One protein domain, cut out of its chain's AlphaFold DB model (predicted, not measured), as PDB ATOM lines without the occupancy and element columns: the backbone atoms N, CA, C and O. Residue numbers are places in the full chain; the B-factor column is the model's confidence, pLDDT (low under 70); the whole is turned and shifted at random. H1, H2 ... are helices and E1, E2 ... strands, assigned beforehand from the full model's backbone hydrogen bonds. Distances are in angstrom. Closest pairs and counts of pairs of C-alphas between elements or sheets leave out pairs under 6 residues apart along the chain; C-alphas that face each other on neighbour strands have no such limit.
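Overview. This is residues 918 to 1051 of the 1060 residues of an uncharacterized protein of Novosphingobium sp. 28-62-57 (UniProt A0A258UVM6). H6 sits near the middle between two groups of helices: on one side H1 runs side by side with it and H3 crosses H1 steeply, and on the other side the helical hairpin of H4 and H5 packs on it. A small hairpin of strands, E1 and E2, lies near the last residue of H6, and residues 1012 to 1018, around the turn from H4 to H5, stick out. The printed part has 134 residues, with six named helices and two named strands in the order H1 H2 H3 E1 E2 H4 H5 H6; the sheet, E1 - E2, is antiparallel, and the class is mostly helix. It is compact, with a radius of gyration of the C-alphas of 14.3 A and spans of 42 by 36 by 28 A.

Along the chain. Residues 918 to 933 hold no named element. H1, residues 934 to 949, begins at C-alpha 934 (119.178, -32.552, 14.716) and is 22.4 A long. H2 is residues 954 to 957, 5.9 A, and H3 is residues 965 to 975, 14.6 A. Strands E1, residues 980 to 982, and E2, residues 987 to 989, measure 7.3 A and 7.4 A. H4, residues 1001 to 1013, is 18.0 A long, and H5, residues 1021 to 1029, is 12.3 A. H6, residues 1040 to 1050, is 15.6 A long and ends at C-alpha 1050 (99.149, -14.726, 11.768).

Arrangement. H1 and H6 are the hubs, touching three helices each. They touch each other at a shallow tilt of 7 degrees, the same way; their closest C-alphas, of Val 944 and Ala 1045, are 6.2 A apart. H3 touches H1, at its residues 936 to 943 alone, at a steep tilt of 53 degrees; the closest C-alphas, of Ala 939 and Glu 966, are 4.6 A apart. H2 only just touches H1, with 3 pairs of C-alphas within 8 A, the closest being those of Arg 946 and Met 956, 6.2 A. H4 touches H6, with residues 1004 to 1008 alone; the closest C-alphas, of Leu 1004 and Leu 1043, are 6.8 A apart. H4 and H5 form a helical hairpin, and their closest C-alphas, of Ala 1003 and Leu 1028, are 6.5 A apart. H1 and H4 are apart. In the hairpin of E1 and E2, N 981 and O 988 are 3.0 A apart, within hydrogen-bond range. Every O i to N i+4 pair is within that range in H1, H4, H5 and H6, and 6 of 7 in H3; H2 is too short for such a pair.

Size, cuts and confidence. The C-alphas farthest apart, of Ala 961 and Gly 1015, are 45.8 A apart. The printed part has no cut. The link from E2 to H4, 11 residues, is long. The mean pLDDT of the printed part is 88.7, and residues 1015 to 1016 are under 70.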
ATOM      1  N   ALA A 918      90.824 -36.117  11.083       93.31
ATOM      2  CA  ALA A 918      91.187 -34.705  10.939       93.31
ATOM      3  C   ALA A 918      92.709 -34.459  10.835       93.31
ATOM      4  O   ALA A 918      93.166 -33.333  11.033       93.31
ATOM      5  N   ALA A 919      93.507 -35.495  10.550       92.88
ATOM      6  CA  ALA A 919      94.960 -35.376  10.490       92.88
ATOM      7  C   ALA A 919      95.481 -34.729   9.191       92.88
ATOM      8  O   ALA A 919      94.960 -35.036   8.109       92.88
ATOM      9  N   PRO A 920      96.560 -33.923   9.267       92.94
ATOM     10  CA  PRO A 920      97.261 -33.405   8.096       92.94
ATOM     11  C   PRO A 920      97.862 -34.486   7.184       92.94
ATOM     12  O   PRO A 920      98.444 -35.472   7.640       92.94
ATOM     13  N   LEU A 921      97.794 -34.244   5.876       93.25
ATOM     14  CA  LEU A 921      98.269 -35.113   4.796       93.25
ATOM     15  C   LEU A 921      99.721 -34.769   4.407       93.25
ATOM     16  O   LEU A 921     100.001 -34.329   3.293       93.25
ATOM     17  N   ILE A 922     100.664 -34.900   5.344       91.12
ATOM     18  CA  ILE A 922     102.048 -34.425   5.157       91.12
ATOM     19  C   ILE A 922     102.968 -35.565   4.704       91.12
ATOM     20  O   ILE A 922     103.298 -36.463   5.471       91.12
ATOM     21  N   THR A 923     103.470 -35.486   3.473       87.56
ATOM     22  CA  THR A 923     104.421 -36.465   2.906       87.56
ATOM     23  C   THR A 923     105.893 -36.176   3.228       87.56
ATOM     24  O   THR A 923     106.766 -36.964   2.871       87.56
ATOM     25  N   ASN A 924     106.214 -35.064   3.905       88.25
ATOM     26  CA  ASN A 924     107.600 -34.747   4.258       88.25
ATOM     27  C   ASN A 924     108.084 -35.559   5.468       88.25
ATOM     28  O   ASN A 924     107.954 -35.141   6.624       88.25
ATOM     29  N   GLU A 925     108.718 -36.693   5.184       85.38
ATOM     30  CA  GLU A 925     109.305 -37.580   6.188       85.38
ATOM     31  C   GLU A 925     110.355 -36.913   7.097       85.38
ATOM     32  O   GLU A 925     110.608 -37.446   8.175       85.38
ATOM     33  N   LEU A 926     110.981 -35.783   6.730       85.62
ATOM     34  CA  LEU A 926     111.969 -35.113   7.595       85.62
ATOM     35  C   LEU A 926     111.322 -34.535   8.862       85.62
ATOM     36  O   LEU A 926     111.977 -34.503   9.904       85.62
ATOM     37  N   LEU A 927     110.053 -34.108   8.780       88.06
ATOM     38  CA  LEU A 927     109.290 -33.586   9.920       88.06
ATOM     39  C   LEU A 927     108.112 -34.456  10.355       88.06
ATOM     40  O   LEU A 927     107.723 -34.356  11.515       88.06
ATOM     41  N   ASN A 928     107.532 -35.302   9.500       89.38
ATOM     42  CA  ASN A 928     106.336 -36.066   9.870       89.38
ATOM     43  C   ASN A 928     106.651 -37.324  10.715       89.38
ATOM     44  O   ASN A 928     106.342 -38.455  10.347       89.38
ATOM     45  N   ARG A 929     107.317 -37.109  11.856       87.19
ATOM     46  CA  ARG A 929     107.758 -38.115  12.836       87.19
ATOM     47  C   ARG A 929     107.814 -37.511  14.248       87.19
ATOM     48  O   ARG A 929     108.007 -36.303  14.384       87.19
ATOM     49  N   ASN A 930     107.661 -38.335  15.291       82.94
ATOM     50  CA  ASN A 930     107.766 -37.881  16.690       82.94
ATOM     51  C   ASN A 930     109.206 -37.416  17.005       82.94
ATOM     52  O   ASN A 930     109.423 -36.310  17.488       82.94
ATOM     53  N   GLN A 931     110.218 -38.217  16.653       83.88
ATOM     54  CA  GLN A 931     111.627 -37.867  16.864       83.88
ATOM     55  C   GLN A 931     112.279 -37.397  15.554       83.88
ATOM     56  O   GLN A 931     112.534 -38.197  14.653       83.88
ATOM     57  N   VAL A 932     112.540 -36.093  15.432       86.06
ATOM     58  CA  VAL A 932     113.245 -35.485  14.286       86.06
ATOM     59  C   VAL A 932     114.762 -35.478  14.486       86.06
ATOM     60  O   VAL A 932     115.247 -35.343  15.606       86.06
ATOM     61  N   SER A 933     115.530 -35.588  13.396       88.19
ATOM     62  CA  SER A 933     116.993 -35.471  13.464       88.19
ATOM     63  C   SER A 933     117.422 -34.043  13.814       88.19
ATOM     64  O   SER A 933     116.712 -33.084  13.511       88.19
ATOM     65  N   SER A 934     118.615 -33.874  14.390       88.94
ATOM     66  CA  SER A 934     119.178 -32.552  14.716       88.94
ATOM     67  C   SER A 934     119.228 -31.614  13.501       88.94
ATOM     68  O   SER A 934     118.877 -30.440  13.608       88.94
ATOM     69  N   ALA A 935     119.566 -32.142  12.321       87.81
ATOM     70  CA  ALA A 935     119.547 -31.399  11.063       87.81
ATOM     71  C   ALA A 935     118.127 -30.961  10.645       87.81
ATOM     72  O   ALA A 935     117.942 -29.819  10.227       87.81
ATOM     73  N   ALA A 936     117.118 -31.828  10.792       88.56
ATOM     74  CA  ALA A 936     115.725 -31.487  10.492       88.56
ATOM     75  C   ALA A 936     115.134 -30.499  11.517       88.56
ATOM     76  O   ALA A 936     114.406 -29.582  11.139       88.56
ATOM     77  N   ALA A 937     115.500 -30.624  12.797       90.44
ATOM     78  CA  ALA A 937     115.123 -29.686  13.852       90.44
ATOM     79  C   ALA A 937     115.725 -28.286  13.624       90.44
ATOM     80  O   ALA A 937     115.013 -27.289  13.747       90.44
ATOM     81  N   ALA A 938     116.999 -28.205  13.224       91.44
ATOM     82  CA  ALA A 938     117.650 -26.946  12.859       91.44
ATOM     83  C   ALA A 938     117.030 -26.319  11.595       91.44
ATOM     84  O   ALA A 938     116.772 -25.118  11.562       91.44
ATOM     85  N   ALA A 939     116.726 -27.128  10.576       91.94
ATOM     86  CA  ALA A 939     116.042 -26.672   9.366       91.94
ATOM     87  C   ALA A 939     114.622 -26.148   9.653       91.94
ATOM     88  O   ALA A 939     114.223 -25.111   9.123       91.94
ATOM     89  N   ARG A 940     113.878 -26.815  10.546       94.50
ATOM     90  CA  ARG A 940     112.596 -26.319  11.063       94.50
ATOM     91  C   ARG A 940     112.757 -24.969  11.753       94.50
ATOM     92  O   ARG A 940     111.959 -24.079  11.480       94.50
ATOM     93  N   MET A 941     113.771 -24.803  12.607       93.19
ATOM     94  CA  MET A 941     113.982 -23.540  13.322       93.19
ATOM     95  C   MET A 941     114.262 -22.382  12.357       93.19
ATOM     96  O   MET A 941     113.582 -21.367  12.429       93.19
ATOM     97  N   ARG A 942     115.125 -22.577  11.351       93.75
ATOM     98  CA  ARG A 942     115.367 -21.568  10.298       93.75
ATOM     99  C   ARG A 942     114.126 -21.211   9.482       93.75
ATOM    100  O   ARG A 942     114.016 -20.094   8.982       93.75
ATOM    101  N   LEU A 943     113.195 -22.149   9.304       93.38
ATOM    102  CA  LEU A 943     111.922 -21.860   8.645       93.38
ATOM    103  C   LEU A 943     110.960 -21.098   9.572       93.38
ATOM    104  O   LEU A 943     110.260 -20.202   9.108       93.38
ATOM    105  N   VAL A 944     110.970 -21.392  10.874       94.25
ATOM    106  CA  VAL A 944     110.247 -20.620  11.900       94.25
ATOM    107  C   VAL A 944     110.794 -19.190  12.004       94.25
ATOM    108  O   VAL A 944     110.016 -18.242  11.983       94.25
ATOM    109  N   GLU A 945     112.115 -18.999  12.003       93.81
ATOM    110  CA  GLU A 945     112.761 -17.679  11.926       93.81
ATOM    111  C   GLU A 945     112.272 -16.885  10.697       93.81
ATOM    112  O   GLU A 945     111.905 -15.715  10.810       93.81
ATOM    113  N   ARG A 946     112.180 -17.538   9.529       92.94
ATOM    114  CA  ARG A 946     111.670 -16.932   8.284       92.94
ATOM    115  C   ARG A 946     110.175 -16.617   8.312       92.94
ATOM    116  O   ARG A 946     109.782 -15.608   7.735       92.94
ATOM    117  N   ILE A 947     109.359 -17.407   9.011       93.56
ATOM    118  CA  ILE A 947     107.944 -17.089   9.274       93.56
ATOM    119  C   ILE A 947     107.821 -15.752  10.029       93.56
ATOM    120  O   ILE A 947     106.929 -14.963   9.727       93.56
ATOM    121  N   PHE A 948     108.728 -15.453  10.965       91.56
ATOM    122  CA  PHE A 948     108.694 -14.188  11.708       91.56
ATOM    123  C   PHE A 948     109.411 -13.015  11.021       91.56
ATOM    124  O   PHE A 948     108.977 -11.881  11.213       91.56
ATOM    125  N   GLY A 949     110.471 -13.258  10.240       89.00
ATOM    126  CA  GLY A 949     111.339 -12.199   9.693       89.00
ATOM    127  C   GLY A 949     111.459 -12.101   8.166       89.00
ATOM    128  O   GLY A 949     112.284 -11.324   7.686       89.00
ATOM    129  N   SER A 950     110.744 -12.910   7.378       91.69
ATOM    130  CA  SER A 950     110.841 -12.909   5.901       91.69
ATOM    131  C   SER A 950     109.576 -13.427   5.192       91.69
ATOM    132  O   SER A 950     109.652 -13.874   4.047       91.69
ATOM    133  N   ALA A 951     108.417 -13.397   5.852       90.44
ATOM    134  CA  ALA A 951     107.152 -13.948   5.347       90.44
ATOM    135  C   ALA A 951     106.510 -13.126   4.211       90.44
ATOM    136  O   ALA A 951     105.527 -13.547   3.610       90.44
ATOM    137  N   GLU A 952     107.060 -11.946   3.945       90.69
ATOM    138  CA  GLU A 952     106.610 -10.973   2.955       90.69
ATOM    139  C   GLU A 952     107.360 -11.131   1.614       90.69
ATOM    140  O   GLU A 952     107.009 -10.501   0.612       90.69
ATOM    141  N   LEU A 953     108.404 -11.974   1.586       91.12
ATOM    142  CA  LEU A 953     109.290 -12.193   0.441       91.12
ATOM    143  C   LEU A 953     108.888 -13.425  -0.396       91.12
ATOM    144  O   LEU A 953     108.462 -14.439   0.166       91.12
ATOM    145  N   PRO A 954     109.132 -13.415  -1.724       88.69
ATOM    146  CA  PRO A 954     109.007 -14.605  -2.566       88.69
ATOM    147  C   PRO A 954     109.778 -15.797  -1.980       88.69
ATOM    148  O   PRO A 954     110.941 -15.669  -1.594       88.69
ATOM    149  N   ASP A 955     109.099 -16.944  -1.868       89.19
ATOM    150  CA  ASP A 955     109.594 -18.165  -1.213       89.19
ATOM    151  C   ASP A 955     110.333 -17.929   0.126       89.19
ATOM    152  O   ASP A 955     111.327 -18.585   0.436       89.19
ATOM    153  N   MET A 956     109.843 -16.977   0.932       90.44
ATOM    154  CA  MET A 956     110.406 -16.569   2.227       90.44
ATOM    155  C   MET A 956     111.896 -16.185   2.177       90.44
ATOM    156  O   MET A 956     112.656 -16.435   3.122       90.44
ATOM    157  N   GLY A 957     112.352 -15.643   1.043       87.69
ATOM    158  CA  GLY A 957     113.756 -15.305   0.808       87.69
ATOM    159  C   GLY A 957     114.686 -16.526   0.776       87.69
ATOM    160  O   GLY A 957     115.867 -16.410   1.123       87.69
ATOM    161  N   LEU A 958     114.173 -17.719   0.454       90.25
ATOM    162  CA  LEU A 958     114.995 -18.914   0.263       90.25
ATOM    163  C   LEU A 958     115.736 -18.835  -1.086       90.25
ATOM    164  O   LEU A 958     115.123 -18.533  -2.107       90.25
ATOM    165  N   PRO A 959     117.046 -19.141  -1.134       85.00
ATOM    166  CA  PRO A 959     117.840 -19.018  -2.357       85.00
ATOM    167  C   PRO A 959     117.342 -19.955  -3.465       85.00
ATOM    168  O   PRO A 959     117.227 -21.165  -3.261       85.00
ATOM    169  N   GLU A 960     117.103 -19.416  -4.661       79.62
ATOM    170  CA  GLU A 960     116.555 -20.158  -5.803       79.62
ATOM    171  C   GLU A 960     117.484 -21.295  -6.265       79.62
ATOM    172  O   GLU A 960     117.079 -22.457  -6.273       79.62
ATOM    173  N   ALA A 961     118.760 -20.991  -6.517       81.62
ATOM    174  CA  ALA A 961     119.759 -21.942  -7.016       81.62
ATOM    175  C   ALA A 961     120.326 -22.927  -5.963       81.62
ATOM    176  O   ALA A 961     121.208 -23.723  -6.279       81.62
ATOM    177  N   LYS A 962     119.869 -22.882  -4.702       83.94
ATOM    178  CA  LYS A 962     120.316 -23.798  -3.632       83.94
ATOM    179  C   LYS A 962     119.145 -24.628  -3.099       83.94
ATOM    180  O   LYS A 962     117.998 -24.183  -3.115       83.94
ATOM    181  N   ALA A 963     119.440 -25.821  -2.587       83.81
ATOM    182  CA  ALA A 963     118.456 -26.751  -2.020       83.81
ATOM    183  C   ALA A 963     118.772 -27.113  -0.550       83.81
ATOM    184  O   ALA A 963     119.086 -28.266  -0.257       83.81
ATOM    185  N   PRO A 964     118.744 -26.144   0.390       88.31
ATOM    186  CA  PRO A 964     118.931 -26.438   1.810       88.31
ATOM    187  C   PRO A 964     117.715 -27.203   2.385       88.31
ATOM    188  O   PRO A 964     116.611 -27.059   1.848       88.31
ATOM    189  N   PRO A 965     117.857 -27.982   3.475       86.62
ATOM    190  CA  PRO A 965     116.766 -28.811   4.005       86.62
ATOM    191  C   PRO A 965     115.493 -28.026   4.368       86.62
ATOM    192  O   PRO A 965     114.382 -28.492   4.115       86.62
ATOM    193  N   GLU A 966     115.632 -26.796   4.866       92.19
ATOM    194  CA  GLU A 966     114.518 -25.880   5.150       92.19
ATOM    195  C   GLU A 966     113.666 -25.551   3.908       92.19
ATOM    196  O   GLU A 966     112.459 -25.341   4.030       92.19
ATOM    197  N   LYS A 967     114.248 -25.595   2.700       91.69
ATOM    198  CA  LYS A 967     113.519 -25.405   1.436       91.69
ATOM    199  C   LYS A 967     112.672 -26.621   1.062       91.69
ATOM    200  O   LYS A 967     111.581 -26.444   0.531       91.69
ATOM    201  N   SER A 968     113.118 -27.840   1.386       91.12
ATOM    202  CA  SER A 968     112.283 -29.046   1.248       91.12
ATOM    203  C   SER A 968     111.038 -28.937   2.131       91.12
ATOM    204  O   SER A 968     109.921 -29.103   1.639       91.12
ATOM    205  N   ILE A 969     111.223 -28.561   3.403       92.88
ATOM    206  CA  ILE A 969     110.127 -28.351   4.360       92.88
ATOM    207  C   ILE A 969     109.163 -27.275   3.837       92.88
ATOM    208  O   ILE A 969     107.970 -27.550   3.687       92.88
ATOM    209  N   TYR A 970     109.680 -26.092   3.485       94.19
ATOM    210  CA  TYR A 970     108.896 -24.977   2.950       94.19
ATOM    211  C   TYR A 970     108.028 -25.384   1.749       94.19
ATOM    212  O   TYR A 970     106.818 -25.157   1.767       94.19
ATOM    213  N   LEU A 971     108.613 -26.031   0.734       92.62
ATOM    214  CA  LEU A 971     107.872 -26.453  -0.457       92.62
ATOM    215  C   LEU A 971     106.761 -27.456  -0.107       92.62
ATOM    216  O   LEU A 971     105.638 -27.321  -0.588       92.62
ATOM    217  N   SER A 972     107.062 -28.425   0.760       92.25
ATOM    218  CA  SER A 972     106.161 -29.537   1.098       92.25
ATOM    219  C   SER A 972     105.035 -29.223   2.091       92.25
ATOM    220  O   SER A 972     104.077 -29.987   2.152       92.25
ATOM    221  N   ILE A 973     105.146 -28.147   2.880       93.25
ATOM    222  CA  ILE A 973     104.147 -27.775   3.898       93.25
ATOM    223  C   ILE A 973     103.645 -26.350   3.658       93.25
ATOM    224  O   ILE A 973     102.453 -26.156   3.445       93.25
ATOM    225  N   MET A 974     104.532 -25.350   3.637       93.31
ATOM    226  CA  MET A 974     104.115 -23.942   3.560       93.31
ATOM    227  C   MET A 974     103.553 -23.568   2.183       93.31
ATOM    228  O   MET A 974     102.544 -22.871   2.106       93.31
ATOM    229  N   LYS A 975     104.194 -24.033   1.100       92.12
ATOM    230  CA  LYS A 975     103.771 -23.752  -0.282       92.12
ATOM    231  C   LYS A 975     102.678 -24.717  -0.745       92.12
ATOM    232  O   LYS A 975     101.641 -24.275  -1.228       92.12
ATOM    233  N   ALA A 976     102.876 -26.025  -0.551       91.69
ATOM    234  CA  ALA A 976     101.883 -27.041  -0.908       91.69
ATOM    235  C   ALA A 976     100.580 -26.921  -0.096       91.69
ATOM    236  O   ALA A 976      99.505 -27.021  -0.673       91.69
ATOM    237  N   GLY A 977     100.660 -26.636   1.209       90.81
ATOM    238  CA  GLY A 977      99.510 -26.441   2.102       90.81
ATOM    239  C   GLY A 977      98.910 -25.037   2.096       90.81
ATOM    240  O   GLY A 977      98.251 -24.676   3.062       90.81
ATOM    241  N   THR A 978      99.204 -24.235   1.064       92.06
ATOM    242  CA  THR A 978      98.683 -22.869   0.839       92.06
ATOM    243  C   THR A 978      98.833 -21.881   2.010       92.06
ATOM    244  O   THR A 978      98.203 -20.825   2.011       92.06
ATOM    245  N   LEU A 979      99.734 -22.166   2.962       91.75
ATOM    246  CA  LEU A 979     100.020 -21.315   4.123       91.75
ATOM    247  C   LEU A 979     100.784 -20.039   3.750       91.75
ATOM    248  O   LEU A 979     100.664 -19.027   4.436       91.75
ATOM    249  N   HIS A 980     101.590 -20.088   2.687       93.31
ATOM    250  CA  HIS A 980     102.344 -18.956   2.152       93.31
ATOM    251  C   HIS A 980     101.972 -18.731   0.685       93.31
ATOM    252  O   HIS A 980     102.184 -19.604  -0.159       93.31
ATOM    253  N   VAL A 981     101.396 -17.566   0.391       90.62
ATOM    254  CA  VAL A 981     100.772 -17.256  -0.902       90.62
ATOM    255  C   VAL A 981     101.114 -15.846  -1.368       90.62
ATOM    256  O   VAL A 981     101.432 -14.965  -0.572       90.62
ATOM    257  N   GLN A 982     101.016 -15.624  -2.677       89.25
ATOM    258  CA  GLN A 982     101.056 -14.284  -3.248       89.25
ATOM    259  C   GLN A 982      99.733 -13.560  -2.946       89.25
ATOM    260  O   GLN A 982      98.650 -14.131  -3.098       89.25
ATOM    261  N   THR A 983      99.822 -12.309  -2.505       82.12
ATOM    262  CA  THR A 983      98.691 -11.426  -2.195       82.12
ATOM    263  C   THR A 983      98.636 -10.273  -3.202       82.12
ATOM    264  O   THR A 983      99.500 -10.140  -4.069       82.12
ATOM    265  N   SER A 984      97.638  -9.393  -3.087       77.56
ATOM    266  CA  SER A 984      97.572  -8.151  -3.872       77.56
ATOM    267  C   SER A 984      98.663  -7.125  -3.520       77.56
ATOM    268  O   SER A 984      98.808  -6.140  -4.239       77.56
ATOM    269  N   THR A 985      99.421  -7.334  -2.439       77.06
ATOM    270  CA  THR A 985     100.434  -6.396  -1.921       77.06
ATOM    271  C   THR A 985     101.848  -6.984  -1.826       77.06
ATOM    272  O   THR A 985     102.770  -6.262  -1.455       77.06
ATOM    273  N   GLY A 986     102.048  -8.263  -2.161       84.75
ATOM    274  CA  GLY A 986     103.348  -8.936  -2.070       84.75
ATOM    275  C   GLY A 986     103.204 -10.450  -1.912       84.75
ATOM    276  O   GLY A 986     102.374 -11.074  -2.573       84.75
ATOM    277  N   PHE A 987     103.997 -11.041  -1.021       90.69
ATOM    278  CA  PHE A 987     103.736 -12.370  -0.460       90.69
ATOM    279  C   PHE A 987     103.257 -12.236   0.989       90.69
ATOM    280  O   PHE A 987     103.397 -11.178   1.605       90.69
ATOM    281  N   GLY A 988     102.643 -13.286   1.528       89.94
ATOM    282  CA  GLY A 988     102.194 -13.289   2.913       89.94
ATOM    283  C   GLY A 988     101.703 -14.646   3.397       89.94
ATOM    284  O   GLY A 988     101.478 -15.580   2.623       89.94
ATOM    285  N   LEU A 989     101.517 -14.737   4.713       91.69
ATOM    286  CA  LEU A 989     100.924 -15.899   5.365       91.69
ATOM    287  C   LEU A 989      99.399 -15.791   5.388       91.69
ATOM    288  O   LEU A 989      98.848 -14.741   5.724       91.69
ATOM    289  N   LYS A 990      98.716 -16.889   5.065       90.12
ATOM    290  CA  LYS A 990      97.252 -16.979   5.067       90.12
ATOM    291  C   LYS A 990      96.821 -18.366   5.532       90.12
ATOM    292  O   LYS A 990      97.445 -19.354   5.173       90.12
ATOM    293  N   PHE A 991      95.747 -18.454   6.316       89.69
ATOM    294  CA  PHE A 991      95.122 -19.748   6.609       89.69
ATOM    295  C   PHE A 991      94.575 -20.385   5.317       89.69
ATOM    296  O   PHE A 991      94.109 -19.645   4.438       89.69
ATOM    297  N   PRO A 992      94.545 -21.729   5.216       87.81
ATOM    298  CA  PRO A 992      93.840 -22.408   4.138       87.81
ATOM    299  C   PRO A 992      92.374 -21.951   4.071       87.81
ATOM    300  O   PRO A 992      91.725 -21.735   5.101       87.81
ATOM    301  N   GLY A 993      91.873 -21.774   2.850       80.31
ATOM    302  CA  GLY A 993      90.442 -21.602   2.579       80.31
ATOM    303  C   GLY A 993      89.793 -22.937   2.214       80.31
ATOM    304  O   GLY A 993      90.360 -23.994   2.472       80.31
ATOM    305  N   ASP A 994      88.658 -22.879   1.519       74.75
ATOM    306  CA  ASP A 994      87.830 -24.030   1.105       74.75
ATOM    307  C   ASP A 994      88.594 -25.126   0.331       74.75
ATOM    308  O   ASP A 994      88.143 -26.264   0.225       74.75
ATOM    309  N   LYS A 995      89.762 -24.781  -0.227       78.81
ATOM    310  CA  LYS A 995      90.738 -25.718  -0.790       78.81
ATOM    311  C   LYS A 995      91.959 -25.803   0.122       78.81
ATOM    312  O   LYS A 995      92.946 -25.095  -0.085       78.81
ATOM    313  N   ASP A 996      91.885 -26.703   1.094       88.31
ATOM    314  CA  ASP A 996      93.016 -27.144   1.907       88.31
ATOM    315  C   ASP A 996      93.547 -28.491   1.376       88.31
ATOM    316  O   ASP A 996      92.988 -29.544   1.690       88.31
ATOM    317  N   PRO A 997      94.605 -28.493   0.547       89.50
ATOM    318  CA  PRO A 997      95.113 -29.716  -0.070       89.50
ATOM    319  C   PRO A 997      95.873 -30.628   0.904       89.50
ATOM    320  O   PRO A 997      96.136 -31.774   0.548       89.50
ATOM    321  N   LEU A 998      96.250 -30.142   2.097       92.94
ATOM    322  CA  LEU A 998      97.021 -30.904   3.085       92.94
ATOM    323  C   LEU A 998      96.253 -31.157   4.397       92.94
ATOM    324  O   LEU A 998      96.849 -31.681   5.335       92.94
ATOM    325  N   ASN A 999      94.962 -30.816   4.481       93.56
ATOM    326  CA  ASN A 999      94.123 -30.965   5.682       93.56
ATOM    327  C   ASN A 999      94.775 -30.385   6.962       93.56
ATOM    328  O   ASN A 999      94.777 -30.999   8.029       93.56
ATOM    329  N   LEU A1000      95.396 -29.213   6.831       93.31
ATOM    330  CA  LEU A1000      96.039 -28.468   7.916       93.31
ATOM    331  C   LEU A1000      95.027 -27.675   8.754       93.31
ATOM    332  O   LEU A1000      95.254 -27.446   9.944       93.31
ATOM    333  N   ARG A1001      93.915 -27.255   8.142       92.12
ATOM    334  CA  ARG A1001      92.891 -26.375   8.711       92.12
ATOM    335  C   ARG A1001      92.351 -26.863  10.063       92.12
ATOM    336  O   ARG A1001      92.362 -26.042  10.978       92.12
ATOM    337  N   PRO A1002      91.981 -28.148  10.268       93.81
ATOM    338  CA  PRO A1002      91.441 -28.595  11.555       93.81
ATOM    339  C   PRO A1002      92.439 -28.434  12.710       93.81
ATOM    340  O   PRO A1002      92.073 -27.964  13.782       93.81
ATOM    341  N   ALA A1003      93.717 -28.753  12.478       93.19
ATOM    342  CA  ALA A1003      94.778 -28.588  13.472       93.19
ATOM    343  C   ALA A1003      95.103 -27.103  13.743       93.19
ATOM    344  O   ALA A1003      95.400 -26.719  14.873       93.19
ATOM    345  N   LEU A1004      95.032 -26.253  12.715       93.19
ATOM    346  CA  LEU A1004      95.256 -24.812  12.849       93.19
ATOM    347  C   LEU A1004      94.119 -24.113  13.614       93.19
ATOM    348  O   LEU A1004      94.394 -23.259  14.454       93.19
ATOM    349  N   ASP A1005      92.862 -24.495  13.369       91.75
ATOM    350  CA  ASP A1005      91.710 -23.971  14.111       91.75
ATOM    351  C   ASP A1005      91.660 -24.502  15.554       91.75
ATOM    352  O   ASP A1005      91.291 -23.753  16.457       91.75
ATOM    353  N   ALA A1006      92.108 -25.740  15.807       90.94
ATOM    354  CA  ALA A1006      92.266 -26.271  17.164       90.94
ATOM    355  C   ALA A1006      93.266 -25.445  17.992       90.94
ATOM    356  O   ALA A1006      92.938 -24.997  19.089       90.94
ATOM    357  N   LEU A1007      94.450 -25.147  17.437       90.75
ATOM    358  CA  LEU A1007      95.420 -24.253  18.086       90.75
ATOM    359  C   LEU A1007      94.819 -22.876  18.403       90.75
ATOM    360  O   LEU A1007      95.069 -22.338  19.480       90.75
ATOM    361  N   LEU A1008      94.032 -22.302  17.486       89.00
ATOM    362  CA  LEU A1008      93.351 -21.028  17.726       89.00
ATOM    363  C   LEU A1008      92.326 -21.123  18.860       89.00
ATOM    364  O   LEU A1008      92.307 -20.246  19.721       89.00
ATOM    365  N   ALA A1009      91.503 -22.173  18.870       88.25
ATOM    366  CA  ALA A1009      90.494 -22.391  19.898       88.25
ATOM    367  C   ALA A1009      91.131 -22.509  21.289       88.25
ATOM    368  O   ALA A1009      90.706 -21.813  22.208       88.25
ATOM    369  N   SER A1010      92.194 -23.301  21.432       86.38
ATOM    370  CA  SER A1010      92.857 -23.535  22.721       86.38
ATOM    371  C   SER A1010      93.699 -22.350  23.203       86.38
ATOM    372  O   SER A1010      93.786 -22.109  24.407       86.38
ATOM    373  N   ILE A1011      94.263 -21.546  22.292       85.12
ATOM    374  CA  ILE A1011      94.890 -20.259  22.645       85.12
ATOM    375  C   ILE A1011      93.827 -19.241  23.094       85.12
ATOM    376  O   ILE A1011      94.035 -18.543  24.084       85.12
ATOM    377  N   ALA A1012      92.677 -19.169  22.415       83.50
ATOM    378  CA  ALA A1012      91.588 -18.256  22.777       83.50
ATOM    379  C   ALA A1012      90.880 -18.658  24.087       83.50
ATOM    380  O   ALA A1012      90.559 -17.793  24.903       83.50
ATOM    381  N   ALA A1013      90.689 -19.960  24.320       81.44
ATOM    382  CA  ALA A1013      90.107 -20.511  25.544       81.44
ATOM    383  C   ALA A1013      90.961 -20.236  26.795       81.44
ATOM    384  O   ALA A1013      90.432 -20.235  27.903       81.44
ATOM    385  N   GLY A1014      92.257 -19.942  26.623       75.25
ATOM    386  CA  GLY A1014      93.138 -19.492  27.700       75.25
ATOM    387  C   GLY A1014      92.784 -18.124  28.296       75.25
ATOM    388  O   GLY A1014      93.380 -17.746  29.296       75.25
ATOM    389  N   GLY A1015      91.861 -17.351  27.707       64.75
ATOM    390  CA  GLY A1015      91.267 -16.146  28.317       64.75
ATOM    391  C   GLY A1015      92.195 -14.938  28.544       64.75
ATOM    392  O   GLY A1015      91.712 -13.865  28.896       64.75
ATOM    393  N   GLY A1016      93.503 -15.089  28.319       67.06
ATOM    394  CA  GLY A1016      94.552 -14.125  28.675       67.06
ATOM    395  C   GLY A1016      95.648 -14.714  29.576       67.06
ATOM    396  O   GLY A1016      96.710 -14.107  29.704       67.06
ATOM    397  N   ASP A1017      95.425 -15.899  30.149       72.44
ATOM    398  CA  ASP A1017      96.394 -16.618  30.977       72.44
ATOM    399  C   ASP A1017      97.493 -17.324  30.158       72.44
ATOM    400  O   ASP A1017      97.426 -17.491  28.936       72.44
ATOM    401  N   ARG A1018      98.548 -17.766  30.856       78.12
ATOM    402  CA  ARG A1018      99.713 -18.445  30.263       78.12
ATOM    403  C   ARG A1018      99.377 -19.870  29.797       78.12
ATOM    404  O   ARG A1018      99.556 -20.832  30.541       78.12
ATOM    405  N   VAL A1019      98.976 -20.020  28.534       83.25
ATOM    406  CA  VAL A1019      98.787 -21.334  27.893       83.25
ATOM    407  C   VAL A1019     100.135 -22.039  27.673       83.25
ATOM    408  O   VAL A1019     101.033 -21.521  27.008       83.25
ATOM    409  N   GLY A1020     100.287 -23.249  28.217       86.81
ATOM    410  CA  GLY A1020     101.516 -24.035  28.094       86.81
ATOM    411  C   GLY A1020     101.696 -24.662  26.707       86.81
ATOM    412  O   GLY A1020     100.891 -25.494  26.291       86.81
ATOM    413  N   VAL A1021     102.808 -24.355  26.026       87.38
ATOM    414  CA  VAL A1021     103.153 -24.894  24.689       87.38
ATOM    415  C   VAL A1021     103.124 -26.429  24.639       87.38
ATOM    416  O   VAL A1021     102.656 -27.006  23.659       87.38
ATOM    417  N   ALA A1022     103.564 -27.102  25.706       86.88
ATOM    418  CA  ALA A1022     103.505 -28.561  25.806       86.88
ATOM    419  C   ALA A1022     102.063 -29.109  25.777       86.88
ATOM    420  O   ALA A1022     101.839 -30.177  25.216       86.88
ATOM    421  N   SER A1023     101.089 -28.365  26.316       88.81
ATOM    422  CA  SER A1023      99.669 -28.740  26.289       88.81
ATOM    423  C   SER A1023      99.091 -28.629  24.877       88.81
ATOM    424  O   SER A1023      98.440 -29.559  24.419       88.81
ATOM    425  N   LEU A1024      99.399 -27.543  24.157       89.88
ATOM    426  CA  LEU A1024      98.974 -27.347  22.762       89.88
ATOM    427  C   LEU A1024      99.552 -28.423  21.826       89.88
ATOM    428  O   LEU A1024      98.869 -28.912  20.929       89.88
ATOM    429  N   ILE A1025     100.809 -28.829  22.044       89.94
ATOM    430  CA  ILE A1025     101.431 -29.920  21.280       89.94
ATOM    431  C   ILE A1025     100.816 -31.277  21.656       89.94
ATOM    432  O   ILE A1025     100.573 -32.087  20.767       89.94
ATOM    433  N   ALA A1026     100.521 -31.527  22.938       88.75
ATOM    434  CA  ALA A1026      99.869 -32.763  23.378       88.75
ATOM    435  C   ALA A1026      98.435 -32.903  22.831       88.75
ATOM    436  O   ALA A1026      98.055 -33.989  22.399       88.75
ATOM    437  N   GLU A1027      97.673 -31.807  22.785       91.25
ATOM    438  CA  GLU A1027      96.346 -31.752  22.166       91.25
ATOM    439  C   GLU A1027      96.416 -32.033  20.659       91.25
ATOM    440  O   GLU A1027      95.709 -32.905  20.159       91.25
ATOM    441  N   LEU A1028      97.335 -31.380  19.937       92.31
ATOM    442  CA  LEU A1028      97.554 -31.672  18.519       92.31
ATOM    443  C   LEU A1028      98.008 -33.115  18.259       92.31
ATOM    444  O   LEU A1028      97.685 -33.666  17.208       92.31
ATOM    445  N   ARG A1029      98.750 -33.732  19.185       90.12
ATOM    446  CA  ARG A1029      99.184 -35.136  19.091       90.12
ATOM    447  C   ARG A1029      98.021 -36.120  19.297       90.12
ATOM    448  O   ARG A1029      98.123 -37.268  18.866       90.12
ATOM    449  N   ALA A1030      96.922 -35.705  19.926       90.12
ATOM    450  CA  ALA A1030      95.769 -36.562  20.185       90.12
ATOM    451  C   ALA A1030      94.866 -36.747  18.942       90.12
ATOM    452  O   ALA A1030      94.840 -35.898  18.044       90.12
ATOM    453  N   PRO A1031      94.081 -37.841  18.873       91.00
ATOM    454  CA  PRO A1031      92.890 -37.916  18.024       91.00
ATOM    455  C   PRO A1031      91.976 -36.687  18.226       91.00
ATOM    456  O   PRO A1031      91.768 -36.293  19.374       91.00
ATOM    457  N   PRO A1032      91.404 -36.082  17.164       93.25
ATOM    458  CA  PRO A1032      91.378 -36.558  15.779       93.25
ATOM    459  C   PRO A1032      92.533 -36.059  14.885       93.25
ATOM    460  O   PRO A1032      92.561 -36.395  13.700       93.25
ATOM    461  N   TYR A1033      93.462 -35.250  15.409       93.06
ATOM    462  CA  TYR A1033      94.492 -34.556  14.617       93.06
ATOM    463  C   TYR A1033      95.795 -35.357  14.483       93.06
ATOM    464  O   TYR A1033      96.379 -35.432  13.403       93.06
ATOM    465  N   GLY A1034      96.269 -35.972  15.569       91.06
ATOM    466  CA  GLY A1034      97.420 -36.879  15.568       91.06
ATOM    467  C   GLY A1034      98.746 -36.288  15.070       91.06
ATOM    468  O   GLY A1034      99.587 -37.052  14.585       91.06
ATOM    469  N   VAL A1035      98.924 -34.965  15.102       93.25
ATOM    470  CA  VAL A1035     100.060 -34.251  14.501       93.25
ATOM    471  C   VAL A1035     101.375 -34.697  15.144       93.25
ATOM    472  O   VAL A1035     101.503 -34.777  16.363       93.25
ATOM    473  N   ARG A1036     102.380 -34.970  14.309       92.94
ATOM    474  CA  ARG A1036     103.715 -35.385  14.754       92.94
ATOM    475  C   ARG A1036     104.515 -34.217  15.342       92.94
ATOM    476  O   ARG A1036     104.477 -33.104  14.814       92.94
ATOM    477  N   ASP A1037     105.310 -34.483  16.379       88.88
ATOM    478  CA  ASP A1037     106.079 -33.460  17.120       88.88
ATOM    479  C   ASP A1037     107.125 -32.716  16.267       88.88
ATOM    480  O   ASP A1037     107.532 -31.593  16.586       88.88
ATOM    481  N   GLY A1038     107.564 -33.309  15.152       89.56
ATOM    482  CA  GLY A1038     108.354 -32.611  14.146       89.56
ATOM    483  C   GLY A1038     107.585 -31.469  13.465       89.56
ATOM    484  O   GLY A1038     108.156 -30.399  13.251       89.56
ATOM    485  N   VAL A1039     106.290 -31.651  13.199       92.88
ATOM    486  CA  VAL A1039     105.410 -30.685  12.517       92.88
ATOM    487  C   VAL A1039     104.802 -29.663  13.482       92.88
ATOM    488  O   VAL A1039     104.784 -28.478  13.154       92.88
ATOM    489  N   ALA A1040     104.326 -30.079  14.661       92.69
ATOM    490  CA  ALA A1040     103.491 -29.232  15.527       92.69
ATOM    491  C   ALA A1040     104.081 -27.829  15.849       92.69
ATOM    492  O   ALA A1040     103.344 -26.847  15.727       92.69
ATOM    493  N   PRO A1041     105.392 -27.660  16.140       92.50
ATOM    494  CA  PRO A1041     105.979 -26.333  16.369       92.50
ATOM    495  C   PRO A1041     105.966 -25.398  15.149       92.50
ATOM    496  O   PRO A1041     105.953 -24.182  15.320       92.50
ATOM    497  N   LEU A1042     105.951 -25.936  13.921       93.56
ATOM    498  CA  LEU A1042     105.855 -25.134  12.695       93.56
ATOM    499  C   LEU A1042     104.439 -24.561  12.521       93.56
ATOM    500  O   LEU A1042     104.288 -23.398  12.150       93.56
ATOM    501  N   LEU A1043     103.411 -25.354  12.845       93.88
ATOM    502  CA  LEU A1043     102.012 -24.908  12.828       93.88
ATOM    503  C   LEU A1043     101.750 -23.869  13.926       93.88
ATOM    504  O   LEU A1043     101.134 -22.840  13.660       93.88
ATOM    505  N   LEU A1044     102.294 -24.083  15.129       92.75
ATOM    506  CA  LEU A1044     102.210 -23.113  16.223       92.75
ATOM    507  C   LEU A1044     102.885 -21.779  15.866       92.75
ATOM    508  O   LEU A1044     102.287 -20.724  16.064       92.75
ATOM    509  N   ALA A1045     104.086 -21.804  15.280       92.31
ATOM    510  CA  ALA A1045     104.763 -20.593  14.810       92.31
ATOM    511  C   ALA A1045     103.945 -19.828  13.754       92.31
ATOM    512  O   ALA A1045     103.833 -18.603  13.821       92.31
ATOM    513  N   PHE A1046     103.332 -20.545  12.807       93.62
ATOM    514  CA  PHE A1046     102.434 -19.960  11.812       93.62
ATOM    515  C   PHE A1046     101.210 -19.286  12.459       93.62
ATOM    516  O   PHE A1046     100.906 -18.136  12.130       93.62
ATOM    517  N   VAL A1047     100.543 -19.951  13.411       91.56
ATOM    518  CA  VAL A1047      99.388 -19.396  14.144       91.56
ATOM    519  C   VAL A1047      99.780 -18.139  14.931       91.56
ATOM    520  O   VAL A1047      99.107 -17.114  14.837       91.56
ATOM    521  N   LEU A1048     100.913 -18.173  15.640       88.50
ATOM    522  CA  LEU A1048     101.415 -17.034  16.418       88.50
ATOM    523  C   LEU A1048     101.811 -15.832  15.544       88.50
ATOM    524  O   LEU A1048     101.643 -14.691  15.970       88.50
ATOM    525  N   ARG A1049     102.316 -16.055  14.321       89.12
ATOM    526  CA  ARG A1049     102.643 -14.972  13.375       89.12
ATOM    527  C   ARG A1049     101.408 -14.348  12.722       89.12
ATOM    528  O   ARG A1049     101.439 -13.162  12.395       89.12
ATOM    529  N   THR A1050     100.363 -15.142  12.495       84.06
ATOM    530  CA  THR A1050      99.149 -14.726  11.768       84.06
ATOM    531  C   THR A1050      98.073 -14.104  12.663       84.06
ATOM    532  O   THR A1050      97.165 -13.459  12.140       84.06
ATOM    533  N   GLN A1051      98.177 -14.230  13.991       71.69
ATOM    534  CA  GLN A1051      97.255 -13.593  14.938       71.69
ATOM    535  C   GLN A1051      97.686 -12.164  15.340       71.69
ATOM    536  O   GLN A1051      98.778 -11.991  15.885       71.69
TER     537      GLN A1051